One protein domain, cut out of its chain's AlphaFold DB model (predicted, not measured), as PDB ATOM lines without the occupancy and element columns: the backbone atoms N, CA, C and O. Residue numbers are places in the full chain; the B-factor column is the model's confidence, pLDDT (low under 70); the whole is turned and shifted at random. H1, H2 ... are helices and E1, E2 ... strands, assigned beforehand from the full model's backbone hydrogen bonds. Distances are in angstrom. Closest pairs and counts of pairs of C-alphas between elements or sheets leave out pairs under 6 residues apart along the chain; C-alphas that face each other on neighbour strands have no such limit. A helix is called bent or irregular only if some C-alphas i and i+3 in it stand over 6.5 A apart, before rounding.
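AT A GLANCE: This is residues 161 to 216 of the 216 residues of an uncharacterized protein of Stentor coeruleus (UniProt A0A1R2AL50). A hairpin of two strands, E1 and E2, runs along one side of the model, and short helices follow one another along its other side. H2 packs beside E1, H1 lies toward the end of E1, H4 runs directly into the start of E1, and H3 crosses near the end of H2, away from both strands. The printed part has 56 residues, in the order H1, H2, H3, H4, E1, E2, of mixed class, with an antiparallel sheet E1 - E2. It is compact, with a radius of gyration of the C-alphas of 10.7 A and spans of 29 by 22 by 18 A.

IN THESE COORDINATES: H1, residues 161 to 168, begins at C-alpha 161 (-24.520, -17.633, -48.104) and is 11.6 A long. H2, residues 171 to 180, measures 14.3 A. H3, residues 183 to 192, measures 14.5 A and is irregular: C-alphas 184 and 187 are 8.5 A apart. H4 is residues 195 to 198. E1, residues 199 to 204, measures 14.5 A. E2, residues 211 to 215, measures 13.0 A and ends at C-alpha 215 (-3.192, -1.522, -49.271).

HOW THE PARTS SIT: E1 and E2 form a hairpin, antiparallel at 164 degrees, with N 203 and O 212 at 3.0 A and N 214 and O 201 at 2.8 A, within hydrogen-bond range. The closest C-alphas of H2 and E1, Ile 171 and Val 202, are 6.1 A apart. H2 and H3 touch, about perpendicular at 75 degrees, closest at C-alphas 179 and 187, 4.7 A. H3 is apart from E1 and E2. Every O i to N i+4 pair is within range in H2, 3 of 4 in H1 and 3 of 6 in H3; H4 is too short for one.

THE WHOLE: The farthest C-alphas, Asn 161 and Asn 193, are 30.4 A apart. The printed part has no cut, no link is long, and no printed residue is under pLDDT 70.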
ATOM      1  N   ASN A 161     -23.972 -18.203 -46.882       73.62
ATOM      2  CA  ASN A 161     -24.520 -17.633 -48.104       73.62
ATOM      3  C   ASN A 161     -23.858 -16.299 -48.506       73.62
ATOM      4  O   ASN A 161     -23.706 -16.013 -49.697       73.62
ATOM      5  N   TRP A 162     -23.403 -15.479 -47.547       83.81
ATOM      6  CA  TRP A 162     -22.693 -14.243 -47.893       83.81
ATOM      7  C   TRP A 162     -21.277 -14.510 -48.409       83.81
ATOM      8  O   TRP A 162     -20.817 -13.764 -49.268       83.81
ATOM      9  N   LYS A 163     -20.595 -15.581 -47.975       86.31
ATOM     10  CA  LYS A 163     -19.209 -15.876 -48.385       86.31
ATOM     11  C   LYS A 163     -19.110 -16.186 -49.872       86.31
ATOM     12  O   LYS A 163     -18.208 -15.691 -50.545       86.31
ATOM     13  N   GLY A 164     -20.058 -16.966 -50.397       85.25
ATOM     14  CA  GLY A 164     -20.147 -17.256 -51.830       85.25
ATOM     15  C   GLY A 164     -20.344 -15.980 -52.650       85.25
ATOM     16  O   GLY A 164     -19.606 -15.733 -53.604       85.25
ATOM     17  N   LYS A 165     -21.271 -15.116 -52.214       87.81
ATOM     18  CA  LYS A 165     -21.512 -13.806 -52.838       87.81
ATOM     19  C   LYS A 165     -20.287 -12.899 -52.735       87.81
ATOM     20  O   LYS A 165     -19.906 -12.286 -53.722       87.81
ATOM     21  N   PHE A 166     -19.628 -12.864 -51.579       89.69
ATOM     22  CA  PHE A 166     -18.453 -12.036 -51.326       89.69
ATOM     23  C   PHE A 166     -17.262 -12.452 -52.187       89.69
ATOM     24  O   PHE A 166     -16.585 -11.590 -52.734       89.69
ATOM     25  N   LYS A 167     -17.014 -13.755 -52.385       89.88
ATOM     26  CA  LYS A 167     -15.960 -14.228 -53.304       89.88
ATOM     27  C   LYS A 167     -16.203 -13.764 -54.742       89.88
ATOM     28  O   LYS A 167     -15.238 -13.433 -55.426       89.88
ATOM     29  N   ALA A 168     -17.467 -13.707 -55.159       91.06
ATOM     30  CA  ALA A 168     -17.879 -13.286 -56.495       91.06
ATOM     31  C   ALA A 168     -17.941 -11.755 -56.694       91.06
ATOM     32  O   ALA A 168     -18.040 -11.307 -57.832       91.06
ATOM     33  N   MET A 169     -17.884 -10.955 -55.623       94.38
ATOM     34  CA  MET A 169     -17.892  -9.490 -55.706       94.38
ATOM     35  C   MET A 169     -16.568  -8.936 -56.251       94.38
ATOM     36  O   MET A 169     -15.476  -9.428 -55.931       94.38
ATOM     37  N   ASP A 170     -16.668  -7.847 -57.011       94.50
ATOM     38  CA  ASP A 170     -15.536  -6.979 -57.317       94.50
ATOM     39  C   ASP A 170     -15.036  -6.245 -56.054       94.50
ATOM     40  O   ASP A 170     -15.648  -6.300 -54.982       94.50
ATOM     41  N   ILE A 171     -13.882  -5.587 -56.158       91.06
ATOM     42  CA  ILE A 171     -13.208  -4.958 -55.013       91.06
ATOM     43  C   ILE A 171     -14.058  -3.833 -54.404       91.06
ATOM     44  O   ILE A 171     -14.147  -3.750 -53.178       91.06
ATOM     45  N   ASP A 172     -14.728  -3.022 -55.220       91.44
ATOM     46  CA  ASP A 172     -15.528  -1.890 -54.742       91.44
ATOM     47  C   ASP A 172     -16.760  -2.389 -53.990       91.44
ATOM     48  O   ASP A 172     -17.074  -1.923 -52.891       91.44
ATOM     49  N   SER A 173     -17.412  -3.418 -54.533       94.00
ATOM     50  CA  SER A 173     -18.522  -4.105 -53.872       94.00
ATOM     51  C   SER A 173     -18.101  -4.741 -52.543       94.00
ATOM     52  O   SER A 173     -18.827  -4.622 -51.556       94.00
ATOM     53  N   LYS A 174     -16.911  -5.356 -52.469       93.00
ATOM     54  CA  LYS A 174     -16.375  -5.917 -51.214       93.00
ATOM     55  C   LYS A 174     -16.123  -4.844 -50.163       93.00
ATOM     56  O   LYS A 174     -16.466  -5.044 -49.001       93.00
ATOM     57  N   ILE A 175     -15.562  -3.703 -50.554       89.31
ATOM     58  CA  ILE A 175     -15.313  -2.591 -49.630       89.31
ATOM     59  C   ILE A 175     -16.636  -2.002 -49.126       89.31
ATOM     60  O   ILE A 175     -16.805  -1.811 -47.921       89.31
ATOM     61  N   ASN A 176     -17.605  -1.781 -50.016       90.62
ATOM     62  CA  ASN A 176     -18.933  -1.307 -49.628       90.62
ATOM     63  C   ASN A 176     -19.631  -2.285 -48.679       90.62
ATOM     64  O   ASN A 176     -20.205  -1.861 -47.677       90.62
ATOM     65  N   PHE A 177     -19.526  -3.588 -48.947       90.56
ATOM     66  CA  PHE A 177     -20.021  -4.627 -48.050       90.56
ATOM     67  C   PHE A 177     -19.360  -4.546 -46.665       90.56
ATOM     68  O   PHE A 177     -20.058  -4.609 -45.653       90.56
ATOM     69  N   MET A 178     -18.036  -4.345 -46.604       89.00
ATOM     70  CA  MET A 178     -17.311  -4.184 -45.338       89.00
ATOM     71  C   MET A 178     -17.769  -2.953 -44.548       89.00
ATOM     72  O   MET A 178     -17.968  -3.037 -43.340       89.00
ATOM     73  N   ILE A 179     -17.973  -1.827 -45.234       88.06
ATOM     74  CA  ILE A 179     -18.433  -0.564 -44.645       88.06
ATOM     75  C   ILE A 179     -19.863  -0.680 -44.112       88.06
ATOM     76  O   ILE A 179     -20.149  -0.214 -43.011       88.06
ATOM     77  N   GLN A 180     -20.775  -1.262 -44.896       86.44
ATOM     78  CA  GLN A 180     -22.192  -1.368 -44.534       86.44
ATOM     79  C   GLN A 180     -22.408  -2.235 -43.292       86.44
ATOM     80  O   GLN A 180     -23.276  -1.926 -42.480       86.44
ATOM     81  N   ASN A 181     -21.604  -3.288 -43.146       84.00
ATOM     82  CA  ASN A 181     -21.648  -4.199 -42.004       84.00
ATOM     83  C   ASN A 181     -20.669  -3.809 -40.880       84.00
ATOM     84  O   ASN A 181     -20.568  -4.523 -39.889       84.00
ATOM     85  N   ASP A 182     -19.949  -2.696 -41.045       83.31
ATOM     86  CA  ASP A 182     -18.956  -2.148 -40.113       83.31
ATOM     87  C   ASP A 182     -17.921  -3.166 -39.591       83.31
ATOM     88  O   ASP A 182     -17.525  -3.152 -38.423       83.31
ATOM     89  N   TYR A 183     -17.455  -4.060 -40.471       81.69
ATOM     90  CA  TYR A 183     -16.445  -5.063 -40.122       81.69
ATOM     91  C   TYR A 183     -15.156  -4.386 -39.649       81.69
ATOM     92  O   TYR A 183     -14.551  -3.625 -40.400       81.69
ATOM     93  N   GLU A 184     -14.738  -4.662 -38.410       80.56
ATOM     94  CA  GLU A 184     -13.531  -4.094 -37.787       80.56
ATOM     95  C   GLU A 184     -13.409  -2.563 -37.934       80.56
ATOM     96  O   GLU A 184     -12.326  -2.025 -38.154       80.56
ATOM     97  N   SER A 185     -14.521  -1.827 -37.813       83.56
ATOM     98  CA  SER A 185     -14.542  -0.364 -38.008       83.56
ATOM     99  C   SER A 185     -14.134   0.081 -39.424       83.56
ATOM    100  O   SER A 185     -13.602   1.182 -39.610       83.56
ATOM    101  N   ALA A 186     -14.384  -0.746 -40.447       81.81
ATOM    102  CA  ALA A 186     -14.077  -0.448 -41.848       81.81
ATOM    103  C   ALA A 186     -14.638   0.903 -42.310       81.81
ATOM    104  O   ALA A 186     -14.010   1.571 -43.132       81.81
ATOM    105  N   LYS A 187     -15.777   1.346 -41.764       84.25
ATOM    106  CA  LYS A 187     -16.325   2.672 -42.055       84.25
ATOM    107  C   LYS A 187     -15.351   3.785 -41.657       84.25
ATOM    108  O   LYS A 187     -15.038   4.646 -42.472       84.25
ATOM    109  N   LEU A 188     -14.806   3.723 -40.446       79.44
ATOM    110  CA  LEU A 188     -13.845   4.709 -39.954       79.44
ATOM    111  C   LEU A 188     -12.515   4.639 -40.725       79.44
ATOM    112  O   LEU A 188     -11.914   5.660 -41.053       79.44
ATOM    113  N   ILE A 189     -12.063   3.432 -41.067       80.12
ATOM    114  CA  ILE A 189     -10.765   3.230 -41.724       80.12
ATOM    115  C   ILE A 189     -10.807   3.604 -43.212       80.12
ATOM    116  O   ILE A 189      -9.849   4.183 -43.722       80.12
ATOM    117  N   LEU A 190     -11.882   3.276 -43.931       80.44
ATOM    118  CA  LEU A 190     -11.925   3.387 -45.394       80.44
ATOM    119  C   LEU A 190     -12.628   4.658 -45.885       80.44
ATOM    120  O   LEU A 190     -12.149   5.262 -46.848       80.44
ATOM    121  N   LEU A 191     -13.717   5.087 -45.231       76.19
ATOM    122  CA  LEU A 191     -14.434   6.317 -45.598       76.19
ATOM    123  C   LEU A 191     -13.805   7.549 -44.955       76.19
ATOM    124  O   LEU A 191     -13.424   8.477 -45.670       76.19
ATOM    125  N   ASP A 192     -13.672   7.560 -43.627       73.62
ATOM    126  CA  ASP A 192     -13.302   8.788 -42.910       73.62
ATOM    127  C   ASP A 192     -11.835   9.175 -43.162       73.62
ATOM    128  O   ASP A 192     -11.526  10.352 -43.362       73.62
ATOM    129  N   ASN A 193     -10.941   8.186 -43.279       73.50
ATOM    130  CA  ASN A 193      -9.529   8.418 -43.601       73.50
ATOM    131  C   ASN A 193      -9.235   8.496 -45.113       73.50
ATOM    132  O   ASN A 193      -8.077   8.647 -45.504       73.50
ATOM    133  N   LYS A 194     -10.259   8.398 -45.979       76.69
ATOM    134  CA  LYS A 194     -10.132   8.400 -47.453       76.69
ATOM    135  C   LYS A 194      -9.122   7.375 -47.997       76.69
ATOM    136  O   LYS A 194      -8.533   7.575 -49.060       76.69
ATOM    137  N   GLU A 195      -8.913   6.273 -47.282       78.56
ATOM    138  CA  GLU A 195      -7.953   5.234 -47.676       78.56
ATOM    139  C   GLU A 195      -8.511   4.251 -48.704       78.56
ATOM    140  O   GLU A 195      -7.771   3.407 -49.198       78.56
ATOM    141  N   TYR A 196      -9.787   4.390 -49.069       77.44
ATOM    142  CA  TYR A 196     -10.437   3.613 -50.123       77.44
ATOM    143  C   TYR A 196      -9.592   3.509 -51.407       77.44
ATOM    144  O   TYR A 196      -9.361   2.411 -51.906       77.44
ATOM    145  N   ASN A 197      -9.015   4.624 -51.873       81.25
ATOM    146  CA  ASN A 197      -8.196   4.665 -53.097       81.25
ATOM    147  C   ASN A 197      -6.852   3.923 -52.981       81.25
ATOM    148  O   ASN A 197      -6.138   3.788 -53.973       81.25
ATOM    149  N   LYS A 198      -6.472   3.491 -51.775       84.38
ATOM    150  CA  LYS A 198      -5.232   2.756 -51.516       84.38
ATOM    151  C   LYS A 198      -5.461   1.252 -51.424       84.38
ATOM    152  O   LYS A 198      -4.492   0.524 -51.270       84.38
ATOM    153  N   VAL A 199      -6.697   0.755 -51.483       87.75
ATOM    154  CA  VAL A 199      -6.969  -0.684 -51.369       87.75
ATOM    155  C   VAL A 199      -6.694  -1.379 -52.704       87.75
ATOM    156  O   VAL A 199      -7.327  -1.086 -53.711       87.75
ATOM    157  N   LYS A 200      -5.752  -2.329 -52.708       89.56
ATOM    158  CA  LYS A 200      -5.366  -3.124 -53.885       89.56
ATOM    159  C   LYS A 200      -6.108  -4.454 -53.973       89.56
ATOM    160  O   LYS A 200      -6.348  -4.952 -55.068       89.56
ATOM    161  N   LEU A 201      -6.405  -5.066 -52.828       89.50
ATOM    162  CA  LEU A 201      -7.019  -6.391 -52.764       89.50
ATOM    163  C   LEU A 201      -7.898  -6.510 -51.525       89.50
ATOM    164  O   LEU A 201      -7.481  -6.127 -50.434       89.50
ATOM    165  N   VAL A 202      -9.069  -7.119 -51.700       89.81
ATOM    166  CA  VAL A 202      -9.916  -7.596 -50.606       89.81
ATOM    167  C   VAL A 202     -10.284  -9.054 -50.874       89.81
ATOM    168  O   VAL A 202     -10.875  -9.377 -51.912       89.81
ATOM    169  N   SER A 203      -9.920  -9.953 -49.961       90.19
ATOM    170  CA  SER A 203     -10.139 -11.397 -50.112       90.19
ATOM    171  C   SER A 203     -10.466 -12.069 -48.786       90.19
ATOM    172  O   SER A 203      -9.974 -11.657 -47.746       90.19
ATOM    173  N   LEU A 204     -11.255 -13.143 -48.820       87.88
ATOM    174  CA  LEU A 204     -11.419 -14.014 -47.655       87.88
ATOM    175  C   LEU A 204     -10.143 -14.829 -47.425       87.88
ATOM    176  O   LEU A 204      -9.524 -15.293 -48.383       87.88
ATOM    177  N   ALA A 205      -9.768 -15.005 -46.162       83.94
ATOM    178  CA  ALA A 205      -8.714 -15.921 -45.758       83.94
ATOM    179  C   ALA A 205      -9.110 -17.377 -46.057       83.94
ATOM    180  O   ALA A 205     -10.290 -17.698 -46.215       83.94
ATOM    181  N   ASN A 206      -8.119 -18.270 -46.115       80.69
ATOM    182  CA  ASN A 206      -8.330 -19.687 -46.438       80.69
ATOM    183  C   ASN A 206      -9.240 -20.410 -45.436       80.69
ATOM    184  O   ASN A 206      -9.879 -21.394 -45.789       80.69
ATOM    185  N   ASP A 207      -9.297 -19.928 -44.196       79.56
ATOM    186  CA  ASP A 207     -10.191 -20.447 -43.160       79.56
ATOM    187  C   ASP A 207     -11.605 -19.846 -43.222       79.56
ATOM    188  O   ASP A 207     -12.467 -20.225 -42.432       79.56
ATOM    189  N   GLU A 208     -11.835 -18.912 -44.152       80.50
ATOM    190  CA  GLU A 208     -13.072 -18.158 -44.366       80.50
ATOM    191  C   GLU A 208     -13.593 -17.418 -43.129       80.50
ATOM    192  O   GLU A 208     -14.772 -17.060 -43.066       80.50
ATOM    193  N   LYS A 209     -12.730 -17.196 -42.135       78.00
ATOM    194  CA  LYS A 209     -13.080 -16.493 -40.895       78.00
ATOM    195  C   LYS A 209     -12.716 -15.020 -40.946       78.00
ATOM    196  O   LYS A 209     -13.349 -14.221 -40.266       78.00
ATOM    197  N   TYR A 210     -11.729 -14.667 -41.765       80.56
ATOM    198  CA  TYR A 210     -11.171 -13.321 -41.826       80.56
ATOM    199  C   TYR A 210     -11.231 -12.752 -43.241       80.56
ATOM    200  O   TYR A 210     -11.138 -13.487 -44.227       80.56
ATOM    201  N   ILE A 211     -11.356 -11.429 -43.345       85.75
ATOM    202  CA  ILE A 211     -11.213 -10.688 -44.600       85.75
ATOM    203  C   ILE A 211      -9.852  -9.993 -44.577       85.75
ATOM    204  O   ILE A 211      -9.560  -9.198 -43.691       85.75
ATOM    205  N   PHE A 212      -9.018 -10.289 -45.564       85.88
ATOM    206  CA  PHE A 212      -7.733  -9.645 -45.775       85.88
ATOM    207  C   PHE A 212      -7.896  -8.426 -46.683       85.88
ATOM    208  O   PHE A 212      -8.475  -8.532 -47.765       85.88
ATOM    209  N   VAL A 213      -7.341  -7.290 -46.259       87.62
ATOM    210  CA  VAL A 213      -7.304  -6.046 -47.037       87.62
ATOM    211  C   VAL A 213      -5.848  -5.666 -47.289       87.62
ATOM    212  O   VAL A 213      -5.119  -5.313 -46.365       87.62
ATOM    213  N   CYS A 214      -5.420  -5.716 -48.548       85.69
ATOM    214  CA  CYS A 214      -4.105  -5.244 -48.974       85.69
ATOM    215  C   CYS A 214      -4.197  -3.783 -49.410       85.69
ATOM    216  O   CYS A 214      -5.028  -3.453 -50.261       85.69
ATOM    217  N   LYS A 215      -3.323  -2.928 -48.876       87.75
ATOM    218  CA  LYS A 215      -3.192  -1.522 -49.271       87.75
ATOM    219  C   LYS A 215      -1.884  -1.291 -50.045       87.75
ATOM    220  O   LYS A 215      -0.943  -2.066 -49.878       87.75
ATOM    221  N   ILE A 216      -1.860  -0.267 -50.897       77.25
ATOM    222  CA  ILE A 216      -0.682   0.246 -51.622       77.25
ATOM    223  C   ILE A 216       0.063   1.250 -50.746       77.25
ATOM    224  O   ILE A 216      -0.618   2.101 -50.125       77.25
TER     225      ILE A 216